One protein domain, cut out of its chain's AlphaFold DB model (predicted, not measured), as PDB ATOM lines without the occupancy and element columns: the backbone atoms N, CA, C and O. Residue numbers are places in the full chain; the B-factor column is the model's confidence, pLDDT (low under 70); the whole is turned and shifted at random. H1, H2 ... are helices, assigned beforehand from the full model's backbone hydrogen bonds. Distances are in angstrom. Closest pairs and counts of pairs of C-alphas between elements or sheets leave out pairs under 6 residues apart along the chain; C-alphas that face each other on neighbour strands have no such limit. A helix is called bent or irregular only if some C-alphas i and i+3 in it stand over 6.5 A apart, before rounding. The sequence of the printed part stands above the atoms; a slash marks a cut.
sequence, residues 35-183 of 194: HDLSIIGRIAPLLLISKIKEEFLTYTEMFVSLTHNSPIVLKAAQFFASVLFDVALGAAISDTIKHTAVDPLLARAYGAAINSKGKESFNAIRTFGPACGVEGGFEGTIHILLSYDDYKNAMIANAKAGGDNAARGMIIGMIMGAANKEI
ATOM      1  N   HIS A  35     164.102 229.831 247.664       92.31
ATOM      2  CA  HIS A  35     164.950 230.636 246.795       92.31
ATOM      3  C   HIS A  35     165.486 229.851 245.590       92.31
ATOM      4  O   HIS A  35     166.318 230.386 244.863       92.31
ATOM      5  N   ASP A  36     165.049 228.607 245.382       91.50
ATOM      6  CA  ASP A  36     165.568 227.739 244.322       91.50
ATOM      7  C   ASP A  36     165.224 228.263 242.919       91.50
ATOM      8  O   ASP A  36     164.106 228.699 242.635       91.50
ATOM      9  N   LEU A  37     166.188 228.160 242.001       91.88
ATOM     10  CA  LEU A  37     166.047 228.647 240.623       91.88
ATOM     11  C   LEU A  37     165.224 227.693 239.727       91.88
ATOM     12  O   LEU A  37     164.731 228.078 238.665       91.88
ATOM     13  N   SER A  38     165.089 226.427 240.129       91.75
ATOM     14  CA  SER A  38     164.670 225.323 239.249       91.75
ATOM     15  C   SER A  38     163.277 225.474 238.622       91.75
ATOM     16  O   SER A  38     163.054 224.984 237.512       91.75
ATOM     17  N   ILE A  39     162.348 226.169 239.286       94.88
ATOM     18  CA  ILE A  39     160.983 226.401 238.788       94.88
ATOM     19  C   ILE A  39     160.962 227.252 237.513       94.88
ATOM     20  O   ILE A  39     160.115 227.045 236.645       94.88
ATOM     21  N   ILE A  40     161.937 228.152 237.357       97.19
ATOM     22  CA  ILE A  40     162.051 229.037 236.194       97.19
ATOM     23  C   ILE A  40     162.320 228.217 234.929       97.19
ATOM     24  O   ILE A  40     161.784 228.520 233.871       97.19
ATOM     25  N   GLY A  41     163.077 227.123 235.033       96.38
ATOM     26  CA  GLY A  41     163.359 226.227 233.909       96.38
ATOM     27  C   GLY A  41     162.140 225.475 233.359       96.38
ATOM     28  O   GLY A  41     162.275 224.715 232.405       96.38
ATOM     29  N   ARG A  42     160.953 225.650 233.957       96.19
ATOM     30  CA  ARG A  42     159.718 224.931 233.608       96.19
ATOM     31  C   ARG A  42     158.652 225.824 232.961       96.19
ATOM     32  O   ARG A  42     157.543 225.358 232.732       96.19
ATOM     33  N   ILE A  43     158.972 227.085 232.654       98.38
ATOM     34  CA  ILE A  43     157.993 228.076 232.165       98.38
ATOM     35  C   ILE A  43     157.752 228.015 230.650       98.38
ATOM     36  O   ILE A  43     156.771 228.572 230.168       98.38
ATOM     37  N   ALA A  44     158.617 227.339 229.885       97.94
ATOM     38  CA  ALA A  44     158.550 227.318 228.422       97.94
ATOM     39  C   ALA A  44     157.188 226.891 227.832       97.94
ATOM     40  O   ALA A  44     156.746 227.535 226.881       97.94
ATOM     41  N   PRO A  45     156.461 225.893 228.384       97.81
ATOM     42  CA  PRO A  45     155.139 225.521 227.877       97.81
ATOM     43  C   PRO A  45     154.099 226.645 227.943       97.81
ATOM     44  O   PRO A  45     153.135 226.614 227.182       97.81
ATOM     45  N   LEU A  46     154.284 227.650 228.809       98.31
ATOM     46  CA  LEU A  46     153.363 228.784 228.905       98.31
ATOM     47  C   LEU A  46     153.342 229.616 227.611       98.31
ATOM     48  O   LEU A  46     152.322 230.225 227.305       98.31
ATOM     49  N   LEU A  47     154.402 229.559 226.788       97.44
ATOM     50  CA  LEU A  47     154.422 230.184 225.458       97.44
ATOM     51  C   LEU A  47     153.307 229.654 224.545       97.44
ATOM     52  O   LEU A  47     152.856 230.370 223.660       97.44
ATOM     53  N   LEU A  48     152.843 228.415 224.751       96.81
ATOM     54  CA  LEU A  48     151.799 227.799 223.925       96.81
ATOM     55  C   LEU A  48     150.394 228.336 224.224       96.81
ATOM     56  O   LEU A  48     149.482 228.131 223.426       96.81
ATOM     57  N   ILE A  49     150.206 228.981 225.379       97.38
ATOM     58  CA  ILE A  49     148.900 229.480 225.832       97.38
ATOM     59  C   ILE A  49     148.850 231.005 225.957       97.38
ATOM     60  O   ILE A  49     147.768 231.560 226.137       97.38
ATOM     61  N   SER A  50     149.993 231.681 225.862       97.75
ATOM     62  CA  SER A  50     150.093 233.138 225.911       97.75
ATOM     63  C   SER A  50     150.128 233.730 224.508       97.75
ATOM     64  O   SER A  50     150.931 233.320 223.675       97.75
ATOM     65  N   LYS A  51     149.280 234.725 224.246       95.75
ATOM     66  CA  LYS A  51     149.211 235.409 222.945       95.75
ATOM     67  C   LYS A  51     150.109 236.636 222.887       95.75
ATOM     68  O   LYS A  51     150.610 236.980 221.822       95.75
ATOM     69  N   ILE A  52     150.277 237.301 224.025       97.94
ATOM     70  CA  ILE A  52     151.071 238.523 224.176       97.94
ATOM     71  C   ILE A  52     152.002 238.409 225.385       97.94
ATOM     72  O   ILE A  52     151.820 237.546 226.251       97.94
ATOM     73  N   LYS A  53     153.004 239.290 225.449       98.19
ATOM     74  CA  LYS A  53     154.039 239.253 226.488       98.19
ATOM     75  C   LYS A  53     153.439 239.424 227.878       98.19
ATOM     76  O   LYS A  53     153.810 238.711 228.800       98.19
ATOM     77  N   GLU A  54     152.471 240.318 228.019       98.44
ATOM     78  CA  GLU A  54     151.789 240.617 229.277       98.44
ATOM     79  C   GLU A  54     151.089 239.376 229.850       98.44
ATOM     80  O   GLU A  54     151.200 239.095 231.045       98.44
ATOM     81  N   GLU A  55     150.425 238.588 228.998       98.31
ATOM     82  CA  GLU A  55     149.822 237.308 229.392       98.31
ATOM     83  C   GLU A  55     150.895 236.305 229.817       98.31
ATOM     84  O   GLU A  55     150.755 235.658 230.853       98.31
ATOM     85  N   PHE A  56     151.989 236.201 229.059       98.69
ATOM     86  CA  PHE A  56     153.086 235.285 229.371       98.69
ATOM     87  C   PHE A  56     153.750 235.592 230.715       98.69
ATOM     88  O   PHE A  56     153.977 234.687 231.522       98.69
ATOM     89  N   LEU A  57     154.015 236.870 230.991       98.62
ATOM     90  CA  LEU A  57     154.574 237.319 232.264       98.62
ATOM     91  C   LEU A  57     153.593 237.094 233.424       98.62
ATOM     92  O   LEU A  57     154.008 236.652 234.495       98.62
ATOM     93  N   THR A  58     152.293 237.308 233.199       98.38
ATOM     94  CA  THR A  58     151.246 237.035 234.199       98.38
ATOM     95  C   THR A  58     151.165 235.543 234.525       98.38
ATOM     96  O   THR A  58     151.197 235.152 235.691       98.38
ATOM     97  N   TYR A  59     151.114 234.681 233.506       98.50
ATOM     98  CA  TYR A  59     151.053 233.231 233.702       98.50
ATOM     99  C   TYR A  59     152.332 232.682 234.323       98.50
ATOM    100  O   TYR A  59     152.260 231.768 235.141       98.50
ATOM    101  N   THR A  60     153.489 233.259 233.988       98.38
ATOM    102  CA  THR A  60     154.763 232.932 234.635       98.38
ATOM    103  C   THR A  60     154.693 233.209 236.132       98.38
ATOM    104  O   THR A  60     155.028 232.331 236.923       98.38
ATOM    105  N   GLU A  61     154.238 234.396 236.539       97.50
ATOM    106  CA  GLU A  61     154.135 234.754 237.959       97.50
ATOM    107  C   GLU A  61     153.199 233.816 238.715       97.50
ATOM    108  O   GLU A  61     153.555 233.278 239.769       97.50
ATOM    109  N   MET A  62     152.021 233.572 238.138       96.00
ATOM    110  CA  MET A  62     151.046 232.642 238.696       96.00
ATOM    111  C   MET A  62     151.651 231.245 238.834       96.00
ATOM    112  O   MET A  62     151.596 230.670 239.910       96.00
ATOM    113  N   PHE A  63     152.277 230.711 237.784       96.50
ATOM    114  CA  PHE A  63     152.856 229.368 237.794       96.50
ATOM    115  C   PHE A  63     154.002 229.222 238.802       96.50
ATOM    116  O   PHE A  63     154.057 228.240 239.542       96.50
ATOM    117  N   VAL A  64     154.911 230.197 238.854       96.62
ATOM    118  CA  VAL A  64     156.073 230.162 239.748       96.62
ATOM    119  C   VAL A  64     155.637 230.277 241.208       96.62
ATOM    120  O   VAL A  64     156.048 229.452 242.030       96.62
ATOM    121  N   SER A  65     154.743 231.221 241.523       95.25
ATOM    122  CA  SER A  65     154.253 231.458 242.891       95.25
ATOM    123  C   SER A  65     153.484 230.276 243.488       95.25
ATOM    124  O   SER A  65     153.410 230.169 244.713       95.25
ATOM    125  N   LEU A  66     152.987 229.340 242.664       92.31
ATOM    126  CA  LEU A  66     152.356 228.109 243.150       92.31
ATOM    127  C   LEU A  66     153.290 227.275 244.020       92.31
ATOM    128  O   LEU A  66     152.807 226.605 244.924       92.31
ATOM    129  N   THR A  67     154.596 227.274 243.740       92.19
ATOM    130  CA  THR A  67     155.568 226.462 244.493       92.19
ATOM    131  C   THR A  67     156.702 227.272 245.098       92.19
ATOM    132  O   THR A  67     157.246 226.846 246.112       92.19
ATOM    133  N   HIS A  68     157.049 228.417 244.508       94.38
ATOM    134  CA  HIS A  68     158.139 229.292 244.931       94.38
ATOM    135  C   HIS A  68     157.623 230.732 245.007       94.38
ATOM    136  O   HIS A  68     157.659 231.485 244.035       94.38
ATOM    137  N   ASN A  69     157.137 231.127 246.180       94.12
ATOM    138  CA  ASN A  69     156.571 232.448 246.441       94.12
ATOM    139  C   ASN A  69     157.580 233.395 247.117       94.12
ATOM    140  O   ASN A  69     157.252 234.152 248.031       94.12
ATOM    141  N   SER A  70     158.843 233.320 246.699       95.00
ATOM    142  CA  SER A  70     159.907 234.203 247.176       95.00
ATOM    143  C   SER A  70     160.069 235.403 246.241       95.00
ATOM    144  O   SER A  70     160.190 235.194 245.028       95.00
ATOM    145  N   PRO A  71     160.148 236.650 246.752       96.06
ATOM    146  CA  PRO A  71     160.281 237.837 245.909       96.06
ATOM    147  C   PRO A  71     161.433 237.741 244.905       96.06
ATOM    148  O   PRO A  71     161.245 238.031 243.728       96.06
ATOM    149  N   ILE A  72     162.606 237.265 245.332       96.19
ATOM    150  CA  ILE A  72     163.782 237.173 244.457       96.19
ATOM    151  C   ILE A  72     163.595 236.142 243.327       96.19
ATOM    152  O   ILE A  72     164.031 236.389 242.204       96.19
ATOM    153  N   VAL A  73     162.889 235.032 243.585       96.88
ATOM    154  CA  VAL A  73     162.570 234.017 242.563       96.88
ATOM    155  C   VAL A  73     161.566 234.567 241.565       96.88
ATOM    156  O   VAL A  73     161.767 234.410 240.365       96.88
ATOM    157  N   LEU A  74     160.529 235.265 242.033       97.62
ATOM    158  CA  LEU A  74     159.542 235.890 241.153       97.62
ATOM    159  C   LEU A  74     160.196 236.930 240.237       97.62
ATOM    160  O   LEU A  74     159.937 236.942 239.037       97.62
ATOM    161  N   LYS A  75     161.115 237.753 240.758       98.19
ATOM    162  CA  LYS A  75     161.862 238.708 239.924       98.19
ATOM    163  C   LYS A  75     162.780 238.020 238.920       98.19
ATOM    164  O   LYS A  75     162.811 238.425 237.759       98.19
ATOM    165  N   ALA A  76     163.493 236.972 239.329       98.25
ATOM    166  CA  ALA A  76     164.336 236.207 238.413       98.25
ATOM    167  C   ALA A  76     163.502 235.519 237.320       98.25
ATOM    168  O   ALA A  76     163.898 235.514 236.154       98.25
ATOM    169  N   ALA A  77     162.327 234.994 237.676       98.50
ATOM    170  CA  ALA A  77     161.389 234.399 236.735       98.50
ATOM    171  C   ALA A  77     160.893 235.424 235.714       98.50
ATOM    172  O   ALA A  77     160.949 235.149 234.521       98.50
ATOM    173  N   GLN A  78     160.483 236.617 236.160       98.69
ATOM    174  CA  GLN A  78     160.048 237.704 235.276       98.69
ATOM    175  C   GLN A  78     161.146 238.136 234.293       98.69
ATOM    176  O   GLN A  78     160.872 238.355 233.109       98.69
ATOM    177  N   PHE A  79     162.400 238.198 234.755       98.81
ATOM    178  CA  PHE A  79     163.546 238.491 233.895       98.81
ATOM    179  C   PHE A  79     163.722 237.420 232.809       98.81
ATOM    180  O   PHE A  79     163.703 237.734 231.618       98.81
ATOM    181  N   PHE A  80     163.847 236.143 233.189       98.81
ATOM    182  CA  PHE A  80     164.063 235.068 232.215       98.81
ATOM    183  C   PHE A  80     162.848 234.813 231.320       98.81
ATOM    184  O   PHE A  80     163.029 234.441 230.165       98.81
ATOM    185  N   ALA A  81     161.632 235.053 231.806       98.81
ATOM    186  CA  ALA A  81     160.423 235.011 230.996       98.81
ATOM    187  C   ALA A  81     160.428 236.115 229.934       98.81
ATOM    188  O   ALA A  81     160.188 235.842 228.760       98.81
ATOM    189  N   SER A  82     160.785 237.345 230.311       98.81
ATOM    190  CA  SER A  82     160.924 238.441 229.348       98.81
ATOM    191  C   SER A  82     161.950 238.110 228.265       98.81
ATOM    192  O   SER A  82     161.659 238.292 227.084       98.81
ATOM    193  N   VAL A  83     163.103 237.556 228.660       98.88
ATOM    194  CA  VAL A  83     164.140 237.111 227.720       98.88
ATOM    195  C   VAL A  83     163.621 236.007 226.804       98.88
ATOM    196  O   VAL A  83     163.775 236.096 225.589       98.88
ATOM    197  N   LEU A  84     163.000 234.970 227.367       98.81
ATOM    198  CA  LEU A  84     162.490 233.830 226.614       98.81
ATOM    199  C   LEU A  84     161.437 234.253 225.582       98.81
ATOM    200  O   LEU A  84     161.506 233.805 224.442       98.81
ATOM    201  N   PHE A  85     160.494 235.117 225.964       98.75
ATOM    202  CA  PHE A  85     159.435 235.584 225.071       98.75
ATOM    203  C   PHE A  85     160.005 236.349 223.872       98.75
ATOM    204  O   PHE A  85     159.695 236.025 222.729       98.75
ATOM    205  N   ASP A  86     160.895 237.315 224.112       98.62
ATOM    206  CA  ASP A  86     161.473 238.123 223.032       98.62
ATOM    207  C   ASP A  86     162.380 237.282 222.119       98.62
ATOM    208  O   ASP A  86     162.371 237.444 220.899       98.62
ATOM    209  N   VAL A  87     163.142 236.343 222.692       98.69
ATOM    210  CA  VAL A  87     163.974 235.407 221.920       98.69
ATOM    211  C   VAL A  87     163.116 234.468 221.070       98.69
ATOM    212  O   VAL A  87     163.462 234.219 219.917       98.69
ATOM    213  N   ALA A  88     161.975 233.996 221.581       98.19
ATOM    214  CA  ALA A  88     161.029 233.190 220.806       98.19
ATOM    215  C   ALA A  88     160.426 233.958 219.612       98.19
ATOM    216  O   ALA A  88     160.031 233.341 218.625       98.19
ATOM    217  N   LEU A  89     160.409 235.295 219.665       97.44
ATOM    218  CA  LEU A  89     160.033 236.171 218.549       97.44
ATOM    219  C   LEU A  89     161.204 236.512 217.607       97.44
ATOM    220  O   LEU A  89     161.042 237.310 216.685       97.44
ATOM    221  N   GLY A  90     162.374 235.900 217.807       97.81
ATOM    222  CA  GLY A  90     163.543 236.036 216.937       97.81
ATOM    223  C   GLY A  90     164.584 237.055 217.404       97.81
ATOM    224  O   GLY A  90     165.534 237.321 216.666       97.81
ATOM    225  N   ALA A  91     164.453 237.624 218.606       98.31
ATOM    226  CA  ALA A  91     165.477 238.511 219.149       98.31
ATOM    227  C   ALA A  91     166.769 237.748 219.508       98.31
ATOM    228  O   ALA A  91     166.748 236.593 219.939       98.31
ATOM    229  N   ALA A  92     167.919 238.413 219.371       98.31
ATOM    230  CA  ALA A  92     169.209 237.832 219.730       98.31
ATOM    231  C   ALA A  92     169.381 237.754 221.257       98.31
ATOM    232  O   ALA A  92     169.289 238.770 221.942       98.31
ATOM    233  N   ILE A  93     169.733 236.572 221.783       98.56
ATOM    234  CA  ILE A  93     169.871 236.300 223.231       98.56
ATOM    235  C   ILE A  93     170.694 237.379 223.956       98.56
ATOM    236  O   ILE A  93     170.244 237.935 224.956       98.56
ATOM    237  N   SER A  94     171.893 237.690 223.450       97.56
ATOM    238  CA  SER A  94     172.798 238.668 224.076       97.56
ATOM    239  C   SER A  94     172.167 240.055 224.185       97.56
ATOM    240  O   SER A  94     172.330 240.726 225.205       97.56
ATOM    241  N   ASP A  95     171.476 240.500 223.140       97.94
ATOM    242  CA  ASP A  95     170.913 241.846 223.106       97.94
ATOM    243  C   ASP A  95     169.649 241.916 223.953       97.94
ATOM    244  O   ASP A  95     169.493 242.863 224.720       97.94
ATOM    245  N   THR A  96     168.812 240.881 223.923       98.44
ATOM    246  CA  THR A  96     167.648 240.776 224.804       98.44
ATOM    247  C   THR A  96     168.057 240.813 226.275       98.44
ATOM    248  O   THR A  96     167.500 241.598 227.037       98.44
ATOM    249  N   ILE A  97     169.069 240.036 226.687       98.56
ATOM    250  CA  ILE A  97     169.570 240.045 228.073       98.56
ATOM    251  C   ILE A  97     170.009 241.452 228.494       98.56
ATOM    252  O   ILE A  97     169.675 241.877 229.594       98.56
ATOM    253  N   LYS A  98     170.729 242.178 227.626       97.81
ATOM    254  CA  LYS A  98     171.258 243.515 227.942       97.81
ATOM    255  C   LYS A  98     170.184 244.586 228.108       97.81
ATOM    256  O   LYS A  98     170.397 245.526 228.869       97.81
ATOM    257  N   HIS A  99     169.083 244.467 227.369       97.62
ATOM    258  CA  HIS A  99     168.018 245.473 227.330       97.62
ATOM    259  C   HIS A  99     166.788 245.093 228.163       97.62
ATOM    260  O   HIS A  99     165.907 245.928 228.362       97.62
ATOM    261  N   THR A 100     166.716 243.859 228.669       98.31
ATOM    262  CA  THR A 100     165.651 243.447 229.589       98.31
ATOM    263  C   THR A 100     165.774 244.227 230.895       98.31
ATOM    264  O   THR A 100     166.855 244.328 231.472       98.31
ATOM    265  N   ALA A 101     164.657 244.775 231.375       97.69
ATOM    266  CA  ALA A 101     164.619 245.495 232.641       97.69
ATOM    267  C   ALA A 101     165.041 244.581 233.803       97.69
ATOM    268  O   ALA A 101     164.562 243.454 233.936       97.69
ATOM    269  N   VAL A 102     165.927 245.088 234.660       98.12
ATOM    270  CA  VAL A 102     166.461 244.351 235.809       98.12
ATOM    271  C   VAL A 102     165.888 244.948 237.084       98.12
ATOM    272  O   VAL A 102     166.071 246.133 237.363       98.12
ATOM    273  N   ASP A 103     165.202 244.122 237.870       98.25
ATOM    274  CA  ASP A 103     164.705 244.522 239.184       98.25
ATOM    275  C   ASP A 103     165.884 244.835 240.134       98.25
ATOM    276  O   ASP A 103     166.893 244.118 240.099       98.25
ATOM    277  N   PRO A 104     165.793 245.859 241.006       98.06
ATOM    278  CA  PRO A 104     166.857 246.201 241.951       98.06
ATOM    279  C   PRO A 104     167.361 245.028 242.801       98.06
ATOM    280  O   PRO A 104     168.551 244.985 243.119       98.06
ATOM    281  N   LEU A 105     166.501 244.050 243.123       96.69
ATOM    282  CA  LEU A 105     166.898 242.844 243.860       96.69
ATOM    283  C   LEU A 105     167.933 241.991 243.108       96.69
ATOM    284  O   LEU A 105     168.716 241.283 243.734       96.69
ATOM    285  N   LEU A 106     167.961 242.071 241.777       97.56
ATOM    286  CA  LEU A 106     168.853 241.298 240.913       97.56
ATOM    287  C   LEU A 106     170.051 242.110 240.414       97.56
ATOM    288  O   LEU A 106     170.961 241.540 239.816       97.56
ATOM    289  N   ALA A 107     170.087 243.425 240.649       97.12
ATOM    290  CA  ALA A 107     171.057 244.328 240.029       97.12
ATOM    291  C   ALA A 107     172.520 243.922 240.285       97.12
ATOM    292  O   ALA A 107     173.349 243.974 239.375       97.12
ATOM    293  N   ARG A 108     172.838 243.468 241.506       95.94
ATOM    294  CA  ARG A 108     174.188 242.996 241.853       95.94
ATOM    295  C   ARG A 108     174.566 241.740 241.066       95.94
ATOM    296  O   ARG A 108     175.635 241.713 240.461       95.94
ATOM    297  N   ALA A 109     173.694 240.734 241.070       95.94
ATOM    298  CA  ALA A 109     173.901 239.476 240.359       95.94
ATOM    299  C   ALA A 109     174.007 239.716 238.845       95.94
ATOM    300  O   ALA A 109     174.966 239.297 238.203       95.94
ATOM    301  N   TYR A 110     173.087 240.503 238.285       97.88
ATOM    302  CA  TYR A 110     173.127 240.917 236.887       97.88
ATOM    303  C   TYR A 110     174.453 241.602 236.529       97.88
ATOM    304  O   TYR A 110     175.119 241.199 235.577       97.88
ATOM    305  N   GLY A 111     174.892 242.582 237.326       97.56
ATOM    306  CA  GLY A 111     176.174 243.257 237.121       97.56
ATOM    307  C   GLY A 111     177.365 242.294 237.159       97.56
ATOM    308  O   GLY A 111     178.251 242.376 236.308       97.56
ATOM    309  N   ALA A 112     177.373 241.340 238.093       96.38
ATOM    310  CA  ALA A 112     178.395 240.295 238.155       96.38
ATOM    311  C   ALA A 112     178.405 239.424 236.886       96.38
ATOM    312  O   ALA A 112     179.479 239.140 236.348       96.38
ATOM    313  N   ALA A 113     177.226 239.073 236.363       96.50
ATOM    314  CA  ALA A 113     177.080 238.315 235.128       96.50
ATOM    315  C   ALA A 113     177.629 239.083 233.917       96.50
ATOM    316  O   ALA A 113     178.475 238.559 233.191       96.50
ATOM    317  N   ILE A 114     177.226 240.344 233.728       97.38
ATOM    318  CA  ILE A 114     177.698 241.179 232.611       97.38
ATOM    319  C   ILE A 114     179.224 241.354 232.660       97.38
ATOM    320  O   ILE A 114     179.904 241.184 231.646       97.38
ATOM    321  N   ASN A 115     179.782 241.594 233.849       96.75
ATOM    322  CA  ASN A 115     181.222 241.789 234.062       96.75
ATOM    323  C   ASN A 115     182.051 240.494 234.007       96.75
ATOM    324  O   ASN A 115     183.276 240.521 234.154       96.75
ATOM    325  N   SER A 116     181.405 239.341 233.835       95.25
ATOM    326  CA  SER A 116     182.086 238.050 233.722       95.25
ATOM    327  C   SER A 116     182.357 237.618 232.286       95.25
ATOM    328  O   SER A 116     182.987 236.581 232.077       95.25
ATOM    329  N   LYS A 117     181.909 238.395 231.295       87.62
ATOM    330  CA  LYS A 117     182.142 238.096 229.882       87.62
ATOM    331  C   LYS A 117     183.639 237.899 229.608       87.62
ATOM    332  O   LYS A 117     184.465 238.710 230.016       87.62
ATOM    333  N   GLY A 118     183.977 236.819 228.904       88.12
ATOM    334  CA  GLY A 118     185.360 236.462 228.565       88.12
ATOM    335  C   GLY A 118     186.129 235.737 229.674       88.12
ATOM    336  O   GLY A 118     187.250 235.295 229.430       88.12
ATOM    337  N   LYS A 119     185.550 235.572 230.870       94.50
ATOM    338  CA  LYS A 119     186.107 234.686 231.902       94.50
ATOM    339  C   LYS A 119     185.762 233.233 231.591       94.50
ATOM    340  O   LYS A 119     184.726 232.943 231.001       94.50
ATOM    341  N   GLU A 120     186.621 232.322 232.030       96.00
ATOM    342  CA  GLU A 120     186.359 230.888 231.947       96.00
ATOM    343  C   GLU A 120     185.181 230.516 232.870       96.00
ATOM    344  O   GLU A 120     185.121 230.950 234.026       96.00
ATOM    345  N   SER A 121     184.222 229.753 232.341       95.56
ATOM    346  CA  SER A 121     182.915 229.570 232.974       95.56
ATOM    347  C   SER A 121     182.936 228.792 234.276       95.56
ATOM    348  O   SER A 121     182.172 229.132 235.181       95.56
ATOM    349  N   PHE A 122     183.804 227.786 234.415       94.38
ATOM    350  CA  PHE A 122     183.958 227.080 235.683       94.38
ATOM    351  C   PHE A 122     184.374 228.058 236.791       94.38
ATOM    352  O   PHE A 122     183.725 228.118 237.836       94.38
ATOM    353  N   ASN A 123     185.396 228.880 236.545       94.19
ATOM    354  CA  ASN A 123     185.884 229.857 237.517       94.19
ATOM    355  C   ASN A 123     184.877 230.983 237.795       94.19
ATOM    356  O   ASN A 123     184.686 231.368 238.952       94.19
ATOM    357  N   ALA A 124     184.210 231.502 236.758       94.75
ATOM    358  CA  ALA A 124     183.200 232.546 236.909       94.75
ATOM    359  C   ALA A 124     182.044 232.075 237.805       94.75
ATOM    360  O   ALA A 124     181.744 232.715 238.811       94.75
ATOM    361  N   ILE A 125     181.468 230.906 237.508       93.50
ATOM    362  CA  ILE A 125     180.344 230.345 238.272       93.50
ATOM    363  C   ILE A 125     180.758 230.004 239.709       93.50
ATOM    364  O   ILE A 125     180.001 230.245 240.648       93.50
ATOM    365  N   ARG A 126     181.981 229.507 239.922       90.62
ATOM    366  CA  ARG A 126     182.503 229.270 241.278       90.62
ATOM    367  C   ARG A 126     182.660 230.552 242.087       90.62
ATOM    368  O   ARG A 126     182.450 230.511 243.294       90.62
ATOM    369  N   THR A 127     182.986 231.662 241.429       91.69
ATOM    370  CA  THR A 127     183.102 232.980 242.070       91.69
ATOM    371  C   THR A 127     181.739 233.535 242.480       91.69
ATOM    372  O   THR A 127     181.636 234.171 243.522       91.69
ATOM    373  N   PHE A 128     180.692 233.283 241.691       90.56
ATOM    374  CA  PHE A 128     179.325 233.697 242.034       90.56
ATOM    375  C   PHE A 128     178.746 232.915 243.217       90.56
ATOM    376  O   PHE A 128     177.947 233.439 243.983       90.56
ATOM    377  N   GLY A 129     179.193 231.669 243.383       80.06
ATOM    378  CA  GLY A 129     178.680 230.735 244.373       80.06
ATOM    379  C   GLY A 129     177.882 229.628 243.681       80.06
ATOM    380  O   GLY A 129     176.942 229.910 242.945       80.06
ATOM    381  N   PRO A 130     178.218 228.343 243.886       58.62
ATOM    382  CA  PRO A 130     177.538 227.236 243.212       58.62
ATOM    383  C   PRO A 130     176.173 226.876 243.834       58.62
ATOM    384  O   PRO A 130     175.650 225.801 243.534       58.62
ATOM    385  N   ALA A 131     175.640 227.709 244.736       63.09
ATOM    386  CA  ALA A 131     174.422 227.423 245.487       63.09
ATOM    387  C   ALA A 131     173.196 227.308 244.560       63.09
ATOM    388  O   ALA A 131     173.138 227.935 243.506       63.09
ATOM    389  N   CYS A 132     172.220 226.487 244.959       62.91
ATOM    390  CA  CYS A 132     171.012 226.178 244.175       62.91
ATOM    391  C   CYS A 132     170.010 227.346 244.066       62.91
ATOM    392  O   CYS A 132     169.013 227.259 243.345       62.91
ATOM    393  N   GLY A 133     170.259 228.429 244.807       80.12
ATOM    394  CA  GLY A 133     169.377 229.583 244.865       80.12
ATOM    395  C   GLY A 133     169.472 230.493 243.640       80.12
ATOM    396  O   GLY A 133     170.291 230.302 242.739       80.12
ATOM    397  N   VAL A 134     168.638 231.535 243.629       84.31
ATOM    398  CA  VAL A 134     168.746 232.629 242.651       84.31
ATOM    399  C   VAL A 134     170.129 233.277 242.707       84.31
ATOM    400  O   VAL A 134     170.703 233.553 241.659       84.31
ATOM    401  N   GLU A 135     170.682 233.467 243.906       85.38
ATOM    402  CA  GLU A 135     172.069 233.904 244.081       85.38
ATOM    403  C   GLU A 135     173.033 232.833 243.553       85.38
ATOM    404  O   GLU A 135     172.946 231.661 243.926       85.38
ATOM    405  N   GLY A 136     173.935 233.219 242.655       90.88
ATOM    406  CA  GLY A 136     174.828 232.309 241.942       90.88
ATOM    407  C   GLY A 136     174.182 231.666 240.714       90.88
ATOM    408  O   GLY A 136     174.769 231.650 239.624       90.88
ATOM    409  N   GLY A 137     172.954 231.160 240.852       94.56
ATOM    410  CA  GLY A 137     172.209 230.529 239.766       94.56
ATOM    411  C   GLY A 137     171.827 231.494 238.639       94.56
ATOM    412  O   GLY A 137     171.986 231.162 237.458       94.56
ATOM    413  N   PHE A 138     171.354 232.693 238.987       96.94
ATOM    414  CA  PHE A 138     170.912 233.722 238.043       96.94
ATOM    415  C   PHE A 138     172.072 234.235 237.185       96.94
ATOM    416  O   PHE A 138     172.048 234.128 235.956       96.94
ATOM    417  N   GLU A 139     173.127 234.727 237.825       96.50
ATOM    418  CA  GLU A 139     174.302 235.266 237.151       96.50
ATOM    419  C   GLU A 139     175.118 234.190 236.434       96.50
ATOM    420  O   GLU A 139     175.648 234.448 235.353       96.50
ATOM    421  N   GLY A 140     175.152 232.961 236.959       96.69
ATOM    422  CA  GLY A 140     175.763 231.822 236.279       96.69
ATOM    423  C   GLY A 140     175.038 231.459 234.981       96.69
ATOM    424  O   GLY A 140     175.680 231.174 233.972       96.69
ATOM    425  N   THR A 141     173.705 231.525 234.977       97.81
ATOM    426  CA  THR A 141     172.888 231.286 233.777       97.81
ATOM    427  C   THR A 141     173.134 232.358 232.716       97.81
ATOM    428  O   THR A 141     173.407 232.029 231.560       97.81
ATOM    429  N   ILE A 142     173.100 233.635 233.110       98.19
ATOM    430  CA  ILE A 142     173.378 234.757 232.202       98.19
ATOM    431  C   ILE A 142     174.807 234.673 231.658       98.19
ATOM    432  O   ILE A 142     175.010 234.852 230.460       98.19
ATOM    433  N   HIS A 143     175.792 234.349 232.500       97.81
ATOM    434  CA  HIS A 143     177.175 234.177 232.066       97.81
ATOM    435  C   HIS A 143     177.293 233.156 230.926       97.81
ATOM    436  O   HIS A 143     177.930 233.456 229.917       97.81
ATOM    437  N   ILE A 144     176.660 231.982 231.049       98.19
ATOM    438  CA  ILE A 144     176.692 230.962 229.991       98.19
ATOM    439  C   ILE A 144     176.021 231.477 228.714       98.19
ATOM    440  O   ILE A 144     176.625 231.402 227.646       98.19
ATOM    441  N   LEU A 145     174.822 232.060 228.818       98.38
ATOM    442  CA  LEU A 145     174.080 232.599 227.669       98.38
ATOM    443  C   LEU A 145     174.824 233.728 226.935       98.38
ATOM    444  O   LEU A 145     174.606 233.935 225.745       98.38
ATOM    445  N   LEU A 146     175.699 234.462 227.627       97.94
ATOM    446  CA  LEU A 146     176.530 235.515 227.035       97.94
ATOM    447  C   LEU A 146     177.903 235.031 226.549       97.94
ATOM    448  O   LEU A 146     178.579 235.770 225.829       97.94
ATOM    449  N   SER A 147     178.330 233.834 226.956       97.81
ATOM    450  CA  SER A 147     179.659 233.289 226.643       97.81
ATOM    451  C   SER A 147     179.649 232.314 225.470       97.81
ATOM    452  O   SER A 147     180.690 232.117 224.846       97.81
ATOM    453  N   TYR A 148     178.495 231.725 225.151       97.62
ATOM    454  CA  TYR A 148     178.369 230.691 224.128       97.62
ATOM    455  C   TYR A 148     177.187 230.971 223.205       97.62
ATOM    456  O   TYR A 148     176.072 231.197 223.667       97.62
ATOM    457  N   ASP A 149     177.429 230.904 221.895       95.75
ATOM    458  CA  ASP A 149     176.367 230.986 220.885       95.75
ATOM    459  C   ASP A 149     175.857 229.596 220.461       95.75
ATOM    460  O   ASP A 149     174.722 229.455 220.005       95.75
ATOM    461  N   ASP A 150     176.669 228.552 220.654       97.38
ATOM    462  CA  ASP A 150     176.326 227.177 220.306       97.38
ATOM    463  C   ASP A 150     175.819 226.380 221.519       97.38
ATOM    464  O   ASP A 150     176.388 226.408 222.615       97.38
ATOM    465  N   TYR A 151     174.726 225.639 221.316       98.38
ATOM    466  CA  TYR A 151     174.045 224.897 222.382       98.38
ATOM    467  C   TYR A 151     174.961 223.861 223.044       98.38
ATOM    468  O   TYR A 151     174.951 223.680 224.263       98.38
ATOM    469  N   LYS A 152     175.773 223.165 222.241       98.19
ATOM    470  CA  LYS A 152     176.611 222.063 222.713       98.19
ATOM    471  C   LYS A 152     177.651 222.547 223.723       98.19
ATOM    472  O   LYS A 152     177.737 221.990 224.818       98.19
ATOM    473  N   ASN A 153     178.432 223.566 223.381       98.31
ATOM    474  CA  ASN A 153     179.472 224.087 224.259       98.31
ATOM    475  C   ASN A 153     178.866 224.798 225.470       98.31
ATOM    476  O   ASN A 153     179.385 224.608 226.569       98.31
ATOM    477  N   ALA A 154     177.741 225.506 225.311       98.31
ATOM    478  CA  ALA A 154     177.011 226.101 226.431       98.31
ATOM    479  C   ALA A 154     176.624 225.048 227.484       98.31
ATOM    480  O   ALA A 154     176.929 225.193 228.671       98.31
ATOM    481  N   MET A 155     176.013 223.942 227.048       98.44
ATOM    482  CA  MET A 155     175.584 222.868 227.948       98.44
ATOM    483  C   MET A 155     176.763 222.101 228.555       98.44
ATOM    484  O   MET A 155     176.718 221.764 229.738       98.44
ATOM    485  N   ILE A 156     177.842 221.870 227.797       98.12
ATOM    486  CA  ILE A 156     179.073 221.259 228.328       98.12
ATOM    487  C   ILE A 156     179.704 222.156 229.399       98.12
ATOM    488  O   ILE A 156     180.083 221.657 230.459       98.12
ATOM    489  N   ALA A 157     179.819 223.461 229.146       97.69
ATOM    490  CA  ALA A 157     180.384 224.416 230.096       97.69
ATOM    491  C   ALA A 157     179.541 224.498 231.376       97.69
ATOM    492  O   ALA A 157     180.081 224.390 232.478       97.69
ATOM    493  N   ASN A 158     178.213 224.581 231.240       97.19
ATOM    494  CA  ASN A 158     177.297 224.551 232.377       97.19
ATOM    495  C   ASN A 158     177.422 223.252 233.194       97.19
ATOM    496  O   ASN A 158     177.478 223.303 234.424       97.19
ATOM    497  N   ALA A 159     177.503 222.094 232.530       96.56
ATOM    498  CA  ALA A 159     177.674 220.810 233.204       96.56
ATOM    499  C   ALA A 159     178.998 220.755 233.982       96.56
ATOM    500  O   ALA A 159     178.996 220.392 235.162       96.56
ATOM    501  N   LYS A 160     180.104 221.181 233.352       96.06
ATOM    502  CA  LYS A 160     181.447 221.224 233.958       96.06
ATOM    503  C   LYS A 160     181.525 222.140 235.177       96.06
ATOM    504  O   LYS A 160     182.237 221.808 236.120       96.06
ATOM    505  N   ALA A 161     180.795 223.255 235.186       93.56
ATOM    506  CA  ALA A 161     180.779 224.187 236.314       93.56
ATOM    507  C   ALA A 161     180.278 223.549 237.633       93.56
ATOM    508  O   ALA A 161     180.684 223.966 238.723       93.56
ATOM    509  N   GLY A 162     179.454 222.497 237.549       91.00
ATOM    510  CA  GLY A 162     178.892 221.804 238.712       91.00
ATOM    511  C   GLY A 162     177.892 222.664 239.498       91.00
ATOM    512  O   GLY A 162     177.306 223.599 238.952       91.00
ATOM    513  N   GLY A 163     177.671 222.345 240.776       88.62
ATOM    514  CA  GLY A 163     176.578 222.947 241.555       88.62
ATOM    515  C   GLY A 163     175.215 222.552 240.982       88.62
ATOM    516  O   GLY A 163     175.090 221.474 240.399       88.62
ATOM    517  N   ASP A 164     174.218 223.432 241.079       89.00
ATOM    518  CA  ASP A 164     172.909 223.206 240.448       89.00
ATOM    519  C   ASP A 164     172.937 223.477 238.931       89.00
ATOM    520  O   ASP A 164     172.368 224.436 238.402       89.00
ATOM    521  N   ASN A 165     173.676 222.637 238.206       93.69
ATOM    522  CA  ASN A 165     173.761 222.711 236.749       93.69
ATOM    523  C   ASN A 165     172.456 222.282 236.059       93.69
ATOM    524  O   ASN A 165     172.243 222.663 234.907       93.69
ATOM    525  N   ALA A 166     171.579 221.544 236.744       94.19
ATOM    526  CA  ALA A 166     170.306 221.091 236.207       94.19
ATOM    527  C   ALA A 166     169.325 222.263 236.085       94.19
ATOM    528  O   ALA A 166     168.789 222.485 234.999       94.19
ATOM    529  N   ALA A 167     169.154 223.064 237.146       94.25
ATOM    530  CA  ALA A 167     168.305 224.255 237.107       94.25
ATOM    531  C   ALA A 167     168.769 225.253 236.042       94.25
ATOM    532  O   ALA A 167     167.981 225.652 235.180       94.25
ATOM    533  N   ARG A 168     170.067 225.593 236.035       95.88
ATOM    534  CA  ARG A 168     170.640 226.475 235.006       95.88
ATOM    535  C   ARG A 168     170.485 225.885 233.609       95.88
ATOM    536  O   ARG A 168     170.102 226.590 232.684       95.88
ATOM    537  N   GLY A 169     170.738 224.585 233.457       97.31
ATOM    538  CA  GLY A 169     170.649 223.876 232.183       97.31
ATOM    539  C   GLY A 169     169.250 223.909 231.571       97.31
ATOM    540  O   GLY A 169     169.135 224.071 230.361       97.31
ATOM    541  N   MET A 170     168.191 223.827 232.384       97.69
ATOM    542  CA  MET A 170     166.813 223.979 231.898       97.69
ATOM    543  C   MET A 170     166.554 225.390 231.349       97.69
ATOM    544  O   MET A 170     165.991 225.531 230.266       97.69
ATOM    545  N   ILE A 171     167.017 226.432 232.050       98.56
ATOM    546  CA  ILE A 171     166.835 227.835 231.636       98.56
ATOM    547  C   ILE A 171     167.657 228.149 230.379       98.56
ATOM    548  O   ILE A 171     167.137 228.724 229.423       98.56
ATOM    549  N   ILE A 172     168.924 227.725 230.346       98.62
ATOM    550  CA  ILE A 172     169.785 227.838 229.160       98.62
ATOM    551  C   ILE A 172     169.130 227.107 227.986       98.62
ATOM    552  O   ILE A 172     169.002 227.660 226.895       98.62
ATOM    553  N   GLY A 173     168.673 225.878 228.229       98.19
ATOM    554  CA  GLY A 173     168.088 225.012 227.222       98.19
ATOM    555  C   GLY A 173     166.843 225.605 226.573       98.19
ATOM    556  O   GLY A 173     166.762 225.621 225.347       98.19
ATOM    557  N   MET A 174     165.902 226.133 227.364       98.25
ATOM    558  CA  MET A 174     164.681 226.732 226.813       98.25
ATOM    559  C   MET A 174     164.962 228.016 226.021       98.25
ATOM    560  O   MET A 174     164.369 228.207 224.962       98.25
ATOM    561  N   ILE A 175     165.897 228.862 226.471       98.81
ATOM    562  CA  ILE A 175     166.241 230.116 225.777       98.81
ATOM    563  C   ILE A 175     166.992 229.829 224.472       98.81
ATOM    564  O   ILE A 175     166.644 230.365 223.423       98.81
ATOM    565  N   MET A 176     168.001 228.953 224.502       98.69
ATOM    566  CA  MET A 176     168.735 228.580 223.287       98.69
ATOM    567  C   MET A 176     167.871 227.767 222.317       98.69
ATOM    568  O   MET A 176     168.020 227.908 221.105       98.69
ATOM    569  N   GLY A 177     166.943 226.957 222.832       97.88
ATOM    570  CA  GLY A 177     165.939 226.264 222.028       97.88
ATOM    571  C   GLY A 177     164.997 227.235 221.316       97.88
ATOM    572  O   GLY A 177     164.795 227.100 220.113       97.88
ATOM    573  N   ALA A 178     164.493 228.257 222.015       97.94
ATOM    574  CA  ALA A 178     163.679 229.320 221.416       97.94
ATOM    575  C   ALA A 178     164.443 230.110 220.337       97.94
ATOM    576  O   ALA A 178     163.865 230.496 219.326       97.94
ATOM    577  N   ALA A 179     165.758 230.270 220.501       98.25
ATOM    578  CA  ALA A 179     166.644 230.852 219.493       98.25
ATOM    579  C   ALA A 179     167.014 229.889 218.343       98.25
ATOM    580  O   ALA A 179     167.903 230.205 217.551       98.25
ATOM    581  N   ASN A 180     166.390 228.709 218.260       97.44
ATOM    582  CA  ASN A 180     166.661 227.670 217.262       97.44
ATOM    583  C   ASN A 180     168.138 227.234 217.191       97.44
ATOM    584  O   ASN A 180     168.634 226.857 216.127       97.44
ATOM    585  N   LYS A 181     168.868 227.275 218.314       98.00
ATOM    586  CA  LYS A 181     170.245 226.766 218.359       98.00
ATOM    587  C   LYS A 181     170.249 225.251 218.176       98.00
ATOM    588  O   LYS A 181     169.439 224.538 218.766       98.00
ATOM    589  N   GLU A 182     171.181 224.756 217.368       97.75
ATOM    590  CA  GLU A 182     171.232 223.340 217.011       97.75
ATOM    591  C   GLU A 182     171.503 222.455 218.236       97.75
ATOM    592  O   GLU A 182     172.566 222.524 218.857       97.75
ATOM    593  N   ILE A 183     170.549 221.581 218.558       96.56
ATOM    594  CA  ILE A 183     170.708 220.563 219.598       96.56
ATOM    595  C   ILE A 183     171.308 219.303 218.958       96.56
ATOM    596  O   ILE A 183     170.670 218.729 218.064       96.56
TER     597      ILE A 183
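This is residues 35 to 183 of the 194 residues of an uncharacterized protein of Sulfuricurvum sp. 24-42-5 (UniProt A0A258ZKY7). What shape does the model make? H3 and H7 lie in the middle of a rounded block of helices, with H8 and H9 on one side of them and H4 and H5 on the other. H2, with the short H1, packs on H3 at one end of the block, and H6 packs on H7 and H8 at the other. What is it built of? The printed part has 149 residues with nine named helices, H1 to H9 in order, and no named strand: its class is all helix. It is compact, with a radius of gyration of the C-alphas of 13.8 A and spans of 38, 32 and 25 A.

How do the first helices meet? H1, residues 44 to 48, touches residues 56 to 60 alone of H2, residues 53 to 65; the closest C-alphas, of Leu 46 and Phe 56, are 6.5 A apart. H2 and H3, residues 71 to 88, form a hairpin at a steep tilt of 37 degrees, only just past shallow; their closest C-alphas, of Leu 57 and Gln 78, are 6.3 A apart. H4, residues 93 to 99, touches residues 83 to 87 alone of H3, closest at the C-alphas of Val 83 and Thr 96, 5.9 A. Which helix is the hub? H7, residues 134 to 147, touches six others: H3, H4, H5 of residues 104 to 114, H6 of 121 to 128, H8 of 151 to 161 and H9 of 165 to 178. H7 and H9 run the same way at a steep tilt of 44 degrees, with their closest C-alphas, of Thr 141 and Arg 168, 5.5 A apart. H3, H7, H8 and H9 form a bundle, a group of helices side by side. How regular are the backbones? Every O i to N i+4 pair is within hydrogen-bond range in H2, H3, H4, H6, H8 and H9, against 5 of 7 in H5, 9 of 10 in H7 and 0 of 1 in H1, where 2 of 2 O i to N i+3 pairs are.

Where are the anchor points? H1 begins at C-alpha 44, (158.550, 227.318, 228.422), and H9 ends at C-alpha 178, (163.679, 229.320, 221.416). Which helices are longer? H3 measures 25.5 A from first to last C-alpha, H9 19.5 A, H7 19.4 A and H2 18.2 A. Is any irregular? H5 is irregular: C-alphas 105 and 108 are 7.6 A apart.

How far does it reach? The two C-alphas farthest apart, of Lys 51 and Asn 123, are 39.9 A apart. Are there cuts or long links? The printed part has no cut, and no link between helices is long. Where is confidence low? Residues 130 to 132 are under 70, and the mean pLDDT of the printed part is 95.5.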